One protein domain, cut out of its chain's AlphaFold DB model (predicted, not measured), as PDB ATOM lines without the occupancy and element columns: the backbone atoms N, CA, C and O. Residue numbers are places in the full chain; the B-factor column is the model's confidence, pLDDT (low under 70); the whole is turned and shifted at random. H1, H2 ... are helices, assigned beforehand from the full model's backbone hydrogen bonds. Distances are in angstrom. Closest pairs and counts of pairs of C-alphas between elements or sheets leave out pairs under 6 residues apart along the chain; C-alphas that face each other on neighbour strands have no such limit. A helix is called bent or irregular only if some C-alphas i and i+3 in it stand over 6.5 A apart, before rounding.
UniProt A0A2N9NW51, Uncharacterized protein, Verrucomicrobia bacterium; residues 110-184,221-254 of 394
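This is residues 110 to 184 and 221 to 254 of the 394 residues of an uncharacterized protein of Verrucomicrobia bacterium (UniProt A0A2N9NW51). Five helices, H1 to H5, fold back and forth in a zigzag, each running opposite ways to the one before it, and the helical hairpin of H6 and H7 packs across the H1 and H2 end of the zigzag. H2 is in the middle, with H1, H3, H4 and H6 round it; H5 lies at one end of the long axis and touches H4 alone, while H7 is a second layer over H6. The printed part has 109 residues with seven named helices, H1 to H7 in order along the chain, and no named strand; the class is all helix, and the packing is part aligned, part crossed. The whole is compact, with a radius of gyration of the C-alphas of 13.6 A, yet elongated in outline, spanning 41 by 24 by 23 A.

The printed part begins at Pro 110. H1 is residues 114 to 123, from C-alpha 114 at (46.837, -29.297, -23.852), and is 14.5 A long from first to last C-alpha. H1 is irregular, but only just: C-alphas 116 and 119 are 6.8 A apart. H2 is residues 128 to 138, 15.3 A long, and H3 is residues 141 to 150, 14.5 A long. H4, residues 155 to 163, measures 12.7 A. H5 is residues 169 to 182, 19.8 A long, with C-alpha 169 at (40.884, -2.170, -12.959). After the cut come H6, residues 223 to 236, 19.9 A long, and H7, residues 241 to 250, 13.9 A long, which ends with C-alpha 250 at (41.373, -15.550, -39.884).

H2 is the hub and touches four other helices. H1 and H2 form a helical hairpin at a shallow tilt of 16 degrees, opposite ways; their closest C-alphas, those of Leu 121 and Ser 130, are 6.1 A apart. H2 and H3 form the next hairpin, at a shallow tilt of 5 degrees, opposite ways, closest at the C-alphas of Tyr 135 and Leu 143, 5.2 A apart. H3 and H4 also form a hairpin, opposite ways at a shallow tilt of 33 degrees, only just short of steep; their closest C-alphas are those of Leu 148 and Val 157, 6.3 A apart. H4 touches H2 as well, running the same way at a shallow tilt of 28 degrees, with the C-alphas of Ala 128 and Val 157 closest at 6.8 A. H4 and H5 form a hairpin at a shallow tilt of 25 degrees, opposite ways, where the closest C-alphas, those of Pro 155 and Ala 182, are 5.0 A apart. H5 is apart from H1, H2, H3, H6 and H7. H6 touches H2 at a steep tilt of 67 degrees, the same way, and the closest C-alphas, those of Ser 133 and Asp 230, are 4.9 A apart. H6 touches H1 with residues 232 to 236 alone, only just about perpendicular at 72 degrees; the C-alphas of Tyr 120 and Ala 236 are the closest, 5.8 A apart. H6 and H7 form a hairpin, opposite ways at 37 degrees, a tilt only just steep, closest at the C-alphas of Glu 231 and Ala 244, 5.0 A apart. In H2, H3, H4, H5, H6 and H7 every O i to N i+4 pair is within hydrogen-bond range; in H1 4 of 6 are.

The two C-alphas farthest apart are those of Ala 170 and Ser 240, at 41.8 A. Residues 185 to 220 are not printed, and C-alphas 184 and 221 are 13.7 A apart across this cut, which lies in the link from H5 to H6. The links that are printed whole are tight. The mean pLDDT of the printed part is 92.9, that of H7 is 89, and no printed residue is under 70.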
ATOM      1  N   PRO A 110      39.681 -23.999 -34.729       89.94
ATOM      2  CA  PRO A 110      39.622 -25.091 -33.762       89.94
ATOM      3  C   PRO A 110      40.528 -24.809 -32.561       89.94
ATOM      4  O   PRO A 110      41.685 -24.458 -32.745       89.94
ATOM      5  N   ARG A 111      40.055 -25.047 -31.335       94.12
ATOM      6  CA  ARG A 111      40.936 -24.953 -30.165       94.12
ATOM      7  C   ARG A 111      41.875 -26.151 -30.074       94.12
ATOM      8  O   ARG A 111      41.428 -27.294 -30.187       94.12
ATOM      9  N   LEU A 112      43.147 -25.888 -29.805       95.50
ATOM     10  CA  LEU A 112      44.154 -26.913 -29.555       95.50
ATOM     11  C   LEU A 112      44.058 -27.418 -28.112       95.50
ATOM     12  O   LEU A 112      43.951 -26.645 -27.161       95.50
ATOM     13  N   SER A 113      44.109 -28.736 -27.931       96.81
ATOM     14  CA  SER A 113      44.153 -29.342 -26.597       96.81
ATOM     15  C   SER A 113      45.528 -29.182 -25.941       96.81
ATOM     16  O   SER A 113      46.548 -29.066 -26.621       96.81
ATOM     17  N   ALA A 114      45.581 -29.301 -24.609       94.94
ATOM     18  CA  ALA A 114      46.837 -29.297 -23.852       94.94
ATOM     19  C   ALA A 114      47.855 -30.339 -24.363       94.94
ATOM     20  O   ALA A 114      49.059 -30.098 -24.355       94.94
ATOM     21  N   GLY A 115      47.377 -31.495 -24.840       95.00
ATOM     22  CA  GLY A 115      48.231 -32.522 -25.438       95.00
ATOM     23  C   GLY A 115      48.841 -32.097 -26.775       95.00
ATOM     24  O   GLY A 115      50.003 -32.399 -27.026       95.00
ATOM     25  N   GLN A 116      48.085 -31.368 -27.603       96.19
ATOM     26  CA  GLN A 116      48.537 -30.890 -28.915       96.19
ATOM     27  C   GLN A 116      49.555 -29.749 -28.800       96.19
ATOM     28  O   GLN A 116      50.535 -29.738 -29.534       96.19
ATOM     29  N   ILE A 117      49.374 -28.830 -27.846       96.38
ATOM     30  CA  ILE A 117      50.300 -27.697 -27.654       96.38
ATOM     31  C   ILE A 117      51.566 -28.068 -26.870       96.38
ATOM     32  O   ILE A 117      52.527 -27.303 -26.861       96.38
ATOM     33  N   LYS A 118      51.600 -29.226 -26.194       95.38
ATOM     34  CA  LYS A 118      52.735 -29.606 -25.337       95.38
ATOM     35  C   LYS A 118      54.048 -29.699 -26.118       95.38
ATOM     36  O   LYS A 118      55.047 -29.162 -25.656       95.38
ATOM     37  N   GLY A 119      54.043 -30.373 -27.272       94.75
ATOM     38  CA  GLY A 119      55.241 -30.515 -28.110       94.75
ATOM     39  C   GLY A 119      55.757 -29.159 -28.585       94.75
ATOM     40  O   GLY A 119      56.921 -28.840 -28.368       94.75
ATOM     41  N   TYR A 120      54.849 -28.324 -29.098       97.00
ATOM     42  CA  TYR A 120      55.134 -26.952 -29.516       97.00
ATOM     43  C   TYR A 120      55.790 -26.116 -28.407       97.00
ATOM     44  O   TYR A 120      56.819 -25.486 -28.637       97.00
ATOM     45  N   LEU A 121      55.233 -26.145 -27.191       98.06
ATOM     46  CA  LEU A 121      55.776 -25.414 -26.042       98.06
ATOM     47  C   LEU A 121      57.160 -25.924 -25.614       98.06
ATOM     48  O   LEU A 121      58.019 -25.118 -25.254       98.06
ATOM     49  N   ASP A 122      57.371 -27.242 -25.625       96.44
ATOM     50  CA  ASP A 122      58.646 -27.860 -25.247       96.44
ATOM     51  C   ASP A 122      59.751 -27.508 -26.271       96.44
ATOM     52  O   ASP A 122      60.856 -27.114 -25.880       96.44
ATOM     53  N   GLU A 123      59.439 -27.585 -27.571       96.88
ATOM     54  CA  GLU A 123      60.344 -27.256 -28.685       96.88
ATOM     55  C   GLU A 123      60.689 -25.764 -28.739       96.88
ATOM     56  O   GLU A 123      61.854 -25.410 -28.901       96.88
ATOM     57  N   ASN A 124      59.707 -24.891 -28.504       96.88
ATOM     58  CA  ASN A 124      59.896 -23.438 -28.470       96.88
ATOM     59  C   ASN A 124      60.336 -22.903 -27.098       96.88
ATOM     60  O   ASN A 124      60.311 -21.695 -26.843       96.88
ATOM     61  N   HIS A 125      60.745 -23.803 -26.199       96.88
ATOM     62  CA  HIS A 125      61.294 -23.490 -24.879       96.88
ATOM     63  C   HIS A 125      60.405 -22.581 -24.026       96.88
ATOM     64  O   HIS A 125      60.906 -21.851 -23.167       96.88
ATOM     65  N   ARG A 126      59.085 -22.634 -24.246       97.12
ATOM     66  CA  ARG A 126      58.103 -21.780 -23.571       97.12
ATOM     67  C   ARG A 126      58.497 -20.296 -23.611       97.12
ATOM     68  O   ARG A 126      58.376 -19.610 -22.600       97.12
ATOM     69  N   SER A 127      58.994 -19.831 -24.761       97.56
ATOM     70  CA  SER A 127      59.230 -18.412 -25.060       97.56
ATOM     71  C   SER A 127      57.952 -17.575 -24.911       97.56
ATOM     72  O   SER A 127      56.854 -18.134 -24.961       97.56
ATOM     73  N   ALA A 128      58.080 -16.246 -24.797       96.94
ATOM     74  CA  ALA A 128      56.938 -15.326 -24.757       96.94
ATOM     75  C   ALA A 128      55.956 -15.606 -25.908       96.94
ATOM     76  O   ALA A 128      54.813 -15.980 -25.658       96.94
ATOM     77  N   GLY A 129      56.436 -15.571 -27.156       96.19
ATOM     78  CA  GLY A 129      55.620 -15.851 -28.341       96.19
ATOM     79  C   GLY A 129      54.935 -17.221 -28.312       96.19
ATOM     80  O   GLY A 129      53.745 -17.312 -28.609       96.19
ATOM     81  N   SER A 130      55.631 -18.281 -27.879       97.50
ATOM     82  CA  SER A 130      55.029 -19.624 -27.812       97.50
ATOM     83  C   SER A 130      53.976 -19.767 -26.712       97.50
ATOM     84  O   SER A 130      52.964 -20.432 -26.918       97.50
ATOM     85  N   LEU A 131      54.162 -19.117 -25.559       98.44
ATOM     86  CA  LEU A 131      53.161 -19.093 -24.493       98.44
ATOM     87  C   LEU A 131      51.928 -18.293 -24.913       98.44
ATOM     88  O   LEU A 131      50.810 -18.746 -24.673       98.44
ATOM     89  N   LEU A 132      52.119 -17.147 -25.574       96.88
ATOM     90  CA  LEU A 132      51.015 -16.346 -26.100       96.88
ATOM     91  C   LEU A 132      50.261 -17.088 -27.211       96.88
ATOM     92  O   LEU A 132      49.033 -17.142 -27.181       96.88
ATOM     93  N   SER A 133      50.968 -17.732 -28.142       96.75
ATOM     94  CA  SER A 133      50.349 -18.560 -29.186       96.75
ATOM     95  C   SER A 133      49.571 -19.733 -28.596       96.75
ATOM     96  O   SER A 133      48.400 -19.951 -28.922       96.75
ATOM     97  N   ALA A 134      50.164 -20.452 -27.645       97.44
ATOM     98  CA  ALA A 134      49.487 -21.544 -26.966       97.44
ATOM     99  C   ALA A 134      48.267 -21.047 -26.166       97.44
ATOM    100  O   ALA A 134      47.228 -21.707 -26.182       97.44
ATOM    101  N   TYR A 135      48.341 -19.876 -25.521       96.00
ATOM    102  CA  TYR A 135      47.194 -19.225 -24.875       96.00
ATOM    103  C   TYR A 135      46.073 -18.944 -25.879       96.00
ATOM    104  O   TYR A 135      44.938 -19.361 -25.651       96.00
ATOM    105  N   ARG A 136      46.372 -18.301 -27.011       93.75
ATOM    106  CA  ARG A 136      45.367 -17.932 -28.019       93.75
ATOM    107  C   ARG A 136      44.719 -19.141 -28.685       93.75
ATOM    108  O   ARG A 136      43.502 -19.171 -28.859       93.75
ATOM    109  N   THR A 137      45.518 -20.148 -29.032       95.19
ATOM    110  CA  THR A 137      45.054 -21.338 -29.760       95.19
ATOM    111  C   THR A 137      44.349 -22.359 -28.865       95.19
ATOM    112  O   THR A 137      43.488 -23.091 -29.346       95.19
ATOM    113  N   SER A 138      44.647 -22.411 -27.561       95.19
ATOM    114  CA  SER A 138      43.970 -23.318 -26.611       95.19
ATOM    115  C   SER A 138      42.869 -22.645 -25.785       95.19
ATOM    116  O   SER A 138      41.889 -23.289 -25.395       95.19
ATOM    117  N   GLY A 139      43.007 -21.345 -25.525       92.69
ATOM    118  CA  GLY A 139      42.192 -20.587 -24.582       92.69
ATOM    119  C   GLY A 139      42.513 -20.858 -23.108       92.69
ATOM    120  O   GLY A 139      41.669 -20.552 -22.268       92.69
ATOM    121  N   ASP A 140      43.665 -21.457 -22.778       94.94
ATOM    122  CA  ASP A 140      44.064 -21.726 -21.389       94.94
ATOM    123  C   ASP A 140      44.712 -20.486 -20.731       94.94
ATOM    124  O   ASP A 140      45.869 -20.168 -21.028       94.94
ATOM    125  N   PRO A 141      44.023 -19.795 -19.798       93.62
ATOM    126  CA  PRO A 141      44.531 -18.570 -19.177       93.62
ATOM    127  C   PRO A 141      45.795 -18.787 -18.332       93.62
ATOM    128  O   PRO A 141      46.510 -17.823 -18.049       93.62
ATOM    129  N   ALA A 142      46.111 -20.029 -17.938       95.31
ATOM    130  CA  ALA A 142      47.343 -20.324 -17.212       95.31
ATOM    131  C   ALA A 142      48.599 -20.006 -18.044       95.31
ATOM    132  O   ALA A 142      49.624 -19.635 -17.476       95.31
ATOM    133  N   LEU A 143      48.511 -20.095 -19.375       97.38
ATOM    134  CA  LEU A 143      49.629 -19.830 -20.284       97.38
ATOM    135  C   LEU A 143      49.948 -18.334 -20.392       97.38
ATOM    136  O   LEU A 143      51.117 -17.959 -20.355       97.38
ATOM    137  N   LEU A 144      48.925 -17.473 -20.436       95.44
ATOM    138  CA  LEU A 144      49.120 -16.020 -20.373       95.44
ATOM    139  C   LEU A 144      49.686 -15.604 -19.012       95.44
ATOM    140  O   LEU A 144      50.595 -14.779 -18.942       95.44
ATOM    141  N   LYS A 145      49.195 -16.211 -17.926       94.75
ATOM    142  CA  LYS A 145      49.747 -15.976 -16.588       94.75
ATOM    143  C   LYS A 145      51.231 -16.348 -16.517       94.75
ATOM    144  O   LYS A 145      52.030 -15.571 -16.007       94.75
ATOM    145  N   GLU A 146      51.609 -17.503 -17.059       97.25
ATOM    146  CA  GLU A 146      53.013 -17.916 -17.128       97.25
ATOM    147  C   GLU A 146      53.857 -16.953 -17.976       97.25
ATOM    148  O   GLU A 146      54.989 -16.642 -17.599       97.25
ATOM    149  N   ALA A 147      53.315 -16.447 -19.090       97.12
ATOM    150  CA  ALA A 147      53.995 -15.454 -19.916       97.12
ATOM    151  C   ALA A 147      54.254 -14.156 -19.137       97.12
ATOM    152  O   ALA A 147      55.377 -13.661 -19.143       97.12
ATOM    153  N   LEU A 148      53.253 -13.657 -18.404       94.12
ATOM    154  CA  LEU A 148      53.371 -12.465 -17.555       94.12
ATOM    155  C   LEU A 148      54.420 -12.633 -16.446       94.12
ATOM    156  O   LEU A 148      55.161 -11.698 -16.153       94.12
ATOM    157  N   GLU A 149      54.514 -13.821 -15.845       95.50
ATOM    158  CA  GLU A 149      55.503 -14.118 -14.800       95.50
ATOM    159  C   GLU A 149      56.936 -14.203 -15.352       95.50
ATOM    160  O   GLU A 149      57.877 -13.723 -14.717       95.50
ATOM    161  N   LYS A 150      57.121 -14.820 -16.526       97.62
ATOM    162  CA  LYS A 150      58.452 -15.056 -17.113       97.62
ATOM    163  C   LYS A 150      58.979 -13.891 -17.943       97.62
ATOM    164  O   LYS A 150      60.193 -13.695 -18.003       97.62
ATOM    165  N   TYR A 151      58.086 -13.139 -18.577       96.88
ATOM    166  CA  TYR A 151      58.410 -12.106 -19.557       96.88
ATOM    167  C   TYR A 151      57.709 -10.771 -19.241       96.88
ATOM    168  O   TYR A 151      57.058 -10.196 -20.109       96.88
ATOM    169  N   PRO A 152      57.853 -10.218 -18.019       93.62
ATOM    170  CA  PRO A 152      57.128  -9.009 -17.607       93.62
ATOM    171  C   PRO A 152      57.522  -7.736 -18.378       93.62
ATOM    172  O   PRO A 152      56.817  -6.736 -18.305       93.62
ATOM    173  N   GLY A 153      58.662  -7.748 -19.076       93.38
ATOM    174  CA  GLY A 153      59.138  -6.635 -19.908       93.38
ATOM    175  C   GLY A 153      58.867  -6.809 -21.402       93.38
ATOM    176  O   GLY A 153      59.368  -6.016 -22.194       93.38
ATOM    177  N   ASP A 154      58.145  -7.859 -21.794       95.81
ATOM    178  CA  ASP A 154      57.802  -8.108 -23.188       95.81
ATOM    179  C   ASP A 154      56.535  -7.316 -23.576       95.81
ATOM    180  O   ASP A 154      55.501  -7.438 -22.905       95.81
ATOM    181  N   PRO A 155      56.590  -6.471 -24.623       94.25
ATOM    182  CA  PRO A 155      55.465  -5.618 -24.985       94.25
ATOM    183  C   PRO A 155      54.279  -6.394 -25.569       94.25
ATOM    184  O   PRO A 155      53.145  -5.958 -25.379       94.25
ATOM    185  N   GLU A 156      54.499  -7.538 -26.224       94.00
ATOM    186  CA  GLU A 156      53.413  -8.383 -26.738       94.00
ATOM    187  C   GLU A 156      52.666  -9.054 -25.588       94.00
ATOM    188  O   GLU A 156      51.438  -9.110 -25.598       94.00
ATOM    189  N   VAL A 157      53.390  -9.501 -24.558       95.56
ATOM    190  CA  VAL A 157      52.786 -10.091 -23.354       95.56
ATOM    191  C   VAL A 157      51.930  -9.061 -22.616       95.56
ATOM    192  O   VAL A 157      50.791  -9.352 -22.246       95.56
ATOM    193  N   ALA A 158      52.453  -7.846 -22.429       94.44
ATOM    194  CA  ALA A 158      51.706  -6.764 -21.795       94.44
ATOM    195  C   ALA A 158      50.475  -6.363 -22.627       94.44
ATOM    196  O   ALA A 158      49.395  -6.158 -22.072       94.44
ATOM    197  N   PHE A 159      50.612  -6.297 -23.954       94.25
ATOM    198  CA  PHE A 159      49.501  -5.998 -24.851       94.25
ATOM    199  C   PHE A 159      48.427  -7.094 -24.838       94.25
ATOM    200  O   PHE A 159      47.252  -6.771 -24.679       94.25
ATOM    201  N   GLU A 160      48.797  -8.377 -24.921       93.94
ATOM    202  CA  GLU A 160      47.851  -9.502 -24.883       93.94
ATOM    203  C   GLU A 160      47.045  -9.509 -23.575       93.94
ATOM    204  O   GLU A 160      45.829  -9.715 -23.590       93.94
ATOM    205  N   ALA A 161      47.682  -9.193 -22.442       93.44
ATOM    206  CA  ALA A 161      46.990  -9.077 -21.160       93.44
ATOM    207  C   ALA A 161      45.903  -7.987 -21.170       93.44
ATOM    208  O   ALA A 161      44.814  -8.185 -20.627       93.44
ATOM    209  N   LEU A 162      46.139  -6.866 -21.862       93.00
ATOM    210  CA  LEU A 162      45.161  -5.783 -22.010       93.00
ATOM    211  C   LEU A 162      43.950  -6.153 -22.879       93.00
ATOM    212  O   LEU A 162      42.923  -5.474 -22.788       93.00
ATOM    213  N   LEU A 163      44.043  -7.210 -23.693       89.12
ATOM    214  CA  LEU A 163      42.926  -7.709 -24.503       89.12
ATOM    215  C   LEU A 163      41.981  -8.626 -23.703       89.12
ATOM    216  O   LEU A 163      40.855  -8.892 -24.138       89.12
ATOM    217  N   GLY A 164      42.420  -9.104 -22.533       80.56
ATOM    218  CA  GLY A 164      41.625  -9.930 -21.629       80.56
ATOM    219  C   GLY A 164      40.431  -9.177 -21.030       80.56
ATOM    220  O   GLY A 164      40.529  -8.009 -20.660       80.56
ATOM    221  N   LYS A 165      39.283  -9.857 -20.902       72.75
ATOM    222  CA  LYS A 165      38.033  -9.258 -20.388       72.75
ATOM    223  C   LYS A 165      37.884  -9.312 -18.865       72.75
ATOM    224  O   LYS A 165      37.061  -8.582 -18.323       72.75
ATOM    225  N   ASP A 166      38.666 -10.156 -18.198       77.94
ATOM    226  CA  ASP A 166      38.458 -10.510 -16.787       77.94
ATOM    227  C   ASP A 166      39.396  -9.772 -15.819       77.94
ATOM    228  O   ASP A 166      39.368 -10.014 -14.614       77.94
ATOM    229  N   ALA A 167      40.224  -8.861 -16.334       83.19
ATOM    230  CA  ALA A 167      41.164  -8.092 -15.532       83.19
ATOM    231  C   ALA A 167      40.444  -7.101 -14.619       83.19
ATOM    232  O   ALA A 167      39.591  -6.325 -15.064       83.19
ATOM    233  N   SER A 168      40.832  -7.059 -13.346       88.94
ATOM    234  CA  SER A 168      40.405  -5.974 -12.469       88.94
ATOM    235  C   SER A 168      40.972  -4.628 -12.955       88.94
ATOM    236  O   SER A 168      42.017  -4.587 -13.609       88.94
ATOM    237  N   PRO A 169      40.346  -3.487 -12.605       89.75
ATOM    238  CA  PRO A 169      40.884  -2.170 -12.959       89.75
ATOM    239  C   PRO A 169      42.321  -1.930 -12.469       89.75
ATOM    240  O   PRO A 169      43.063  -1.180 -13.100       89.75
ATOM    241  N   ALA A 170      42.716  -2.559 -11.355       90.00
ATOM    242  CA  ALA A 170      44.070  -2.469 -10.815       90.00
ATOM    243  C   ALA A 170      45.071  -3.266 -11.662       90.00
ATOM    244  O   ALA A 170      46.067  -2.699 -12.099       90.00
ATOM    245  N   GLU A 171      44.771  -4.530 -11.972       90.94
ATOM    246  CA  GLU A 171      45.618  -5.365 -12.841       90.94
ATOM    247  C   GLU A 171      45.761  -4.747 -14.233       90.94
ATOM    248  O   GLU A 171      46.866  -4.610 -14.753       90.94
ATOM    249  N   ARG A 172      44.651  -4.268 -14.809       93.00
ATOM    250  CA  ARG A 172      44.675  -3.570 -16.098       93.00
ATOM    251  C   ARG A 172      45.586  -2.341 -16.059       93.00
ATOM    252  O   ARG A 172      46.320  -2.097 -17.014       93.00
ATOM    253  N   ARG A 173      45.571  -1.576 -14.960       94.31
ATOM    254  CA  ARG A 173      46.460  -0.421 -14.784       94.31
ATOM    255  C   ARG A 173      47.927  -0.841 -14.723       94.31
ATOM    256  O   ARG A 173      48.748  -0.196 -15.365       94.31
ATOM    257  N   GLU A 174      48.248  -1.907 -13.996       92.81
ATOM    258  CA  GLU A 174      49.611  -2.449 -13.931       92.81
ATOM    259  C   GLU A 174      50.114  -2.874 -15.317       92.81
ATOM    260  O   GLU A 174      51.228  -2.516 -15.699       92.81
ATOM    261  N   TRP A 175      49.281  -3.547 -16.115       94.06
ATOM    262  CA  TRP A 175      49.649  -3.952 -17.476       94.06
ATOM    263  C   TRP A 175      49.792  -2.774 -18.439       94.06
ATOM    264  O   TRP A 175      50.678  -2.794 -19.288       94.06
ATOM    265  N   LEU A 176      48.984  -1.717 -18.293       96.00
ATOM    266  CA  LEU A 176      49.161  -0.482 -19.064       96.00
ATOM    267  C   LEU A 176      50.520   0.162 -18.781       96.00
ATOM    268  O   LEU A 176      51.197   0.593 -19.713       96.00
ATOM    269  N   GLU A 177      50.931   0.224 -17.514       95.25
ATOM    270  CA  GLU A 177      52.238   0.776 -17.148       95.25
ATOM    271  C   GLU A 177      53.388  -0.119 -17.620       95.25
ATOM    272  O   GLU A 177      54.372   0.394 -18.154       95.25
ATOM    273  N   ALA A 178      53.247  -1.444 -17.513       94.31
ATOM    274  CA  ALA A 178      54.213  -2.387 -18.074       94.31
ATOM    275  C   ALA A 178      54.349  -2.210 -19.596       94.31
ATOM    276  O   ALA A 178      55.463  -2.126 -20.109       94.31
ATOM    277  N   PHE A 179      53.233  -2.053 -20.316       95.69
ATOM    278  CA  PHE A 179      53.253  -1.861 -21.762       95.69
ATOM    279  C   PHE A 179      53.908  -0.529 -22.162       95.69
ATOM    280  O   PHE A 179      54.746  -0.507 -23.062       95.69
ATOM    281  N   LYS A 180      53.619   0.572 -21.451       95.19
ATOM    282  CA  LYS A 180      54.302   1.864 -21.665       95.19
ATOM    283  C   LYS A 180      55.812   1.763 -21.459       95.19
ATOM    284  O   LYS A 180      56.566   2.414 -22.175       95.19
ATOM    285  N   GLN A 181      56.254   0.981 -20.474       94.81
ATOM    286  CA  GLN A 181      57.679   0.775 -20.204       94.81
ATOM    287  C   GLN A 181      58.342  -0.111 -21.263       94.81
ATOM    288  O   GLN A 181      59.462   0.181 -21.679       94.81
ATOM    289  N   ALA A 182      57.656  -1.166 -21.707       94.56
ATOM    290  CA  ALA A 182      58.166  -2.114 -22.694       94.56
ATOM    291  C   ALA A 182      58.200  -1.536 -24.121       94.56
ATOM    292  O   ALA A 182      59.099  -1.857 -24.896       94.56
ATOM    293  N   ALA A 183      57.251  -0.660 -24.468       93.75
ATOM    294  CA  ALA A 183      57.142  -0.034 -25.785       93.75
ATOM    295  C   ALA A 183      56.850   1.479 -25.678       93.75
ATOM    296  O   ALA A 183      55.764   1.929 -26.047       93.75
ATOM    297  N   PRO A 184      57.813   2.301 -25.215       92.81
ATOM    298  CA  PRO A 184      57.591   3.731 -24.978       92.81
ATOM    299  C   PRO A 184      57.250   4.515 -26.250       92.81
ATOM    300  O   PRO A 184      56.525   5.499 -26.181       92.81
ATOM    301  N   ASP A 221      50.224  -3.226 -33.121       83.06
ATOM    302  CA  ASP A 221      49.266  -4.164 -32.529       83.06
ATOM    303  C   ASP A 221      49.638  -5.642 -32.785       83.06
ATOM    304  O   ASP A 221      48.823  -6.538 -32.565       83.06
ATOM    305  N   TYR A 222      50.886  -5.879 -33.213       87.50
ATOM    306  CA  TYR A 222      51.571  -7.179 -33.322       87.50
ATOM    307  C   TYR A 222      50.828  -8.302 -34.088       87.50
ATOM    308  O   TYR A 222      50.837  -9.459 -33.652       87.50
ATOM    309  N   PRO A 223      50.157  -8.032 -35.229       86.88
ATOM    310  CA  PRO A 223      49.410  -9.063 -35.943       86.88
ATOM    311  C   PRO A 223      50.331 -10.086 -36.620       86.88
ATOM    312  O   PRO A 223      49.964 -11.254 -36.715       86.88
ATOM    313  N   VAL A 224      51.519  -9.682 -37.081       87.88
ATOM    314  CA  VAL A 224      52.445 -10.573 -37.799       87.88
ATOM    315  C   VAL A 224      53.005 -11.635 -36.861       87.88
ATOM    316  O   VAL A 224      52.921 -12.823 -37.166       87.88
ATOM    317  N   GLU A 225      53.527 -11.209 -35.714       89.88
ATOM    318  CA  GLU A 225      54.102 -12.071 -34.683       89.88
ATOM    319  C   GLU A 225      53.049 -13.052 -34.164       89.88
ATOM    320  O   GLU A 225      53.292 -14.259 -34.069       89.88
ATOM    321  N   ARG A 226      51.828 -12.548 -33.942       91.06
ATOM    322  CA  ARG A 226      50.674 -13.362 -33.572       91.06
ATOM    323  C   ARG A 226      50.352 -14.432 -34.612       91.06
ATOM    324  O   ARG A 226      50.262 -15.601 -34.251       91.06
ATOM    325  N   ILE A 227      50.186 -14.061 -35.883       91.69
ATOM    326  CA  ILE A 227      49.810 -15.016 -36.937       91.69
ATOM    327  C   ILE A 227      50.898 -16.072 -37.129       91.69
ATOM    328  O   ILE A 227      50.583 -17.253 -37.230       91.69
ATOM    329  N   GLN A 228      52.170 -15.674 -37.153       92.62
ATOM    330  CA  GLN A 228      53.279 -16.610 -37.345       92.62
ATOM    331  C   GLN A 228      53.367 -17.633 -36.207       92.62
ATOM    332  O   GLN A 228      53.470 -18.832 -36.467       92.62
ATOM    333  N   ALA A 229      53.277 -17.175 -34.956       94.50
ATOM    334  CA  ALA A 229      53.344 -18.064 -33.802       94.50
ATOM    335  C   ALA A 229      52.107 -18.977 -33.704       94.50
ATOM    336  O   ALA A 229      52.230 -20.149 -33.341       94.50
ATOM    337  N   ASP A 230      50.916 -18.468 -34.033       95.62
ATOM    338  CA  ASP A 230      49.680 -19.257 -34.034       95.62
ATOM    339  C   ASP A 230      49.708 -20.312 -35.160       95.62
ATOM    340  O   ASP A 230      49.337 -21.465 -34.933       95.62
ATOM    341  N   GLU A 231      50.210 -19.961 -36.351       95.62
ATOM    342  CA  GLU A 231      50.399 -20.896 -37.470       95.62
ATOM    343  C   GLU A 231      51.326 -22.045 -37.067       95.62
ATOM    344  O   GLU A 231      50.981 -23.212 -37.265       95.62
ATOM    345  N   GLU A 232      52.468 -21.740 -36.450       96.19
ATOM    346  CA  GLU A 232      53.418 -22.751 -35.987       96.19
ATOM    347  C   GLU A 232      52.782 -23.722 -34.980       96.19
ATOM    348  O   GLU A 232      52.956 -24.937 -35.099       96.19
ATOM    349  N   ALA A 233      51.971 -23.218 -34.042       96.88
ATOM    350  CA  ALA A 233      51.261 -24.058 -33.080       96.88
ATOM    351  C   ALA A 233      50.253 -25.005 -33.757       96.88
ATOM    352  O   ALA A 233      50.199 -26.192 -33.421       96.88
ATOM    353  N   TYR A 234      49.488 -24.526 -34.746       96.31
ATOM    354  CA  TYR A 234      48.600 -25.391 -35.531       96.31
ATOM    355  C   TYR A 234      49.388 -26.427 -36.347       96.31
ATOM    356  O   TYR A 234      49.008 -27.599 -36.378       96.31
ATOM    357  N   ARG A 235      50.517 -26.050 -36.961       95.69
ATOM    358  CA  ARG A 235      51.379 -26.997 -37.695       95.69
ATOM    359  C   ARG A 235      51.930 -28.081 -36.774       95.69
ATOM    360  O   ARG A 235      51.846 -29.261 -37.113       95.69
ATOM    361  N   ALA A 236      52.408 -27.711 -35.589       95.94
ATOM    362  CA  ALA A 236      52.881 -28.650 -34.574       95.94
ATOM    363  C   ALA A 236      51.769 -29.589 -34.069       95.94
ATOM    364  O   ALA A 236      52.026 -30.743 -33.728       95.94
ATOM    365  N   ALA A 237      50.514 -29.130 -34.080       95.00
ATOM    366  CA  ALA A 237      49.342 -29.939 -33.750       95.00
ATOM    367  C   ALA A 237      48.872 -30.871 -34.887       95.00
ATOM    368  O   ALA A 237      47.894 -31.601 -34.700       95.00
ATOM    369  N   GLY A 238      49.556 -30.871 -36.038       93.56
ATOM    370  CA  GLY A 238      49.295 -31.761 -37.171       93.56
ATOM    371  C   GLY A 238      48.326 -31.213 -38.220       93.56
ATOM    372  O   GLY A 238      47.842 -31.986 -39.043       93.56
ATOM    373  N   TYR A 239      48.022 -29.912 -38.203       92.19
ATOM    374  CA  TYR A 239      47.200 -29.291 -39.243       92.19
ATOM    375  C   TYR A 239      47.985 -29.137 -40.551       92.19
ATOM    376  O   TYR A 239      49.201 -28.891 -40.554       92.19
ATOM    377  N   SER A 240      47.272 -29.237 -41.676       91.44
ATOM    378  CA  SER A 240      47.830 -28.936 -42.995       91.44
ATOM    379  C   SER A 240      48.311 -27.479 -43.061       91.44
ATOM    380  O   SER A 240      47.963 -26.649 -42.221       91.44
ATOM    381  N   GLU A 241      49.153 -27.151 -44.039       90.19
ATOM    382  CA  GLU A 241      49.704 -25.797 -44.166       90.19
ATOM    383  C   GLU A 241      48.600 -24.767 -44.410       90.19
ATOM    384  O   GLU A 241      48.540 -23.740 -43.734       90.19
ATOM    385  N   ALA A 242      47.682 -25.096 -45.320       89.00
ATOM    386  CA  ALA A 242      46.536 -24.258 -45.630       89.00
ATOM    387  C   ALA A 242      45.634 -24.064 -44.404       89.00
ATOM    388  O   ALA A 242      45.260 -22.934 -44.101       89.00
ATOM    389  N   ASP A 243      45.349 -25.134 -43.659       89.50
ATOM    390  CA  ASP A 243      44.522 -25.069 -42.453       89.50
ATOM    391  C   ASP A 243      45.148 -24.236 -41.344       89.50
ATOM    392  O   ASP A 243      44.471 -23.404 -40.745       89.50
ATOM    393  N   ALA A 244      46.435 -24.450 -41.070       92.69
ATOM    394  CA  ALA A 244      47.153 -23.722 -40.035       92.69
ATOM    395  C   ALA A 244      47.219 -22.228 -40.360       92.69
ATOM    396  O   ALA A 244      46.901 -21.400 -39.511       92.69
ATOM    397  N   LYS A 245      47.563 -21.883 -41.608       91.44
ATOM    398  CA  LYS A 245      47.658 -20.489 -42.049       91.44
ATOM    399  C   LYS A 245      46.288 -19.809 -42.053       91.44
ATOM    400  O   LYS A 245      46.173 -18.660 -41.623       91.44
ATOM    401  N   MET A 246      45.237 -20.521 -42.466       88.38
ATOM    402  CA  MET A 246      43.859 -20.028 -42.393       88.38
ATOM    403  C   MET A 246      43.394 -19.823 -40.952       88.38
ATOM    404  O   MET A 246      42.896 -18.746 -40.630       88.38
ATOM    405  N   ALA A 247      43.585 -20.810 -40.076       90.38
ATOM    406  CA  ALA A 247      43.215 -20.718 -38.667       90.38
ATOM    407  C   ALA A 247      43.960 -19.581 -37.952       90.38
ATOM    408  O   ALA A 247      43.344 -18.844 -37.186       90.38
ATOM    409  N   ALA A 248      45.252 -19.407 -38.236       90.94
ATOM    410  CA  ALA A 248      46.064 -18.347 -37.655       90.94
ATOM    411  C   ALA A 248      45.666 -16.958 -38.167       90.94
ATOM    412  O   ALA A 248      45.470 -16.055 -37.365       90.94
ATOM    413  N   THR A 249      45.489 -16.787 -39.483       86.88
ATOM    414  CA  THR A 249      45.213 -15.470 -40.089       86.88
ATOM    415  C   THR A 249      43.780 -15.009 -39.820       86.88
ATOM    416  O   THR A 249      43.555 -13.881 -39.392       86.88
ATOM    417  N   TRP A 250      42.795 -15.887 -40.026       80.44
ATOM    418  CA  TRP A 250      41.373 -15.550 -39.884       80.44
ATOM    419  C   TRP A 250      40.861 -15.712 -38.450       80.44
ATOM    420  O   TRP A 250      39.799 -15.194 -38.112       80.44
ATOM    421  N   GLY A 251      41.619 -16.397 -37.589       78.75
ATOM    422  CA  GLY A 251      41.353 -16.490 -36.154       78.75
ATOM    423  C   GLY A 251      41.839 -15.282 -35.344       78.75
ATOM    424  O   GLY A 251      41.578 -15.222 -34.140       78.75
ATOM    425  N   VAL A 252      42.532 -14.311 -35.958       82.00
ATOM    426  CA  VAL A 252      42.986 -13.108 -35.248       82.00
ATOM    427  C   VAL A 252      41.795 -12.243 -34.847       82.00
ATOM    428  O   VAL A 252      41.130 -11.613 -35.665       82.00
ATOM    429  N   ALA A 253      41.565 -12.158 -33.540       81.75
ATOM    430  CA  ALA A 253      40.650 -11.190 -32.957       81.75
ATOM    431  C   ALA A 253      41.364  -9.852 -32.719       81.75
ATOM    432  O   ALA A 253      42.462  -9.831 -32.157       81.75
ATOM    433  N   LEU A 254      40.690  -8.747 -33.058       86.19
ATOM    434  CA  LEU A 254      41.178  -7.371 -32.892       86.19
ATOM    435  C   LEU A 254      40.287  -6.562 -31.921       86.19
ATOM    436  O   LEU A 254      39.659  -5.573 -32.320       86.19
TER     437      LEU A 254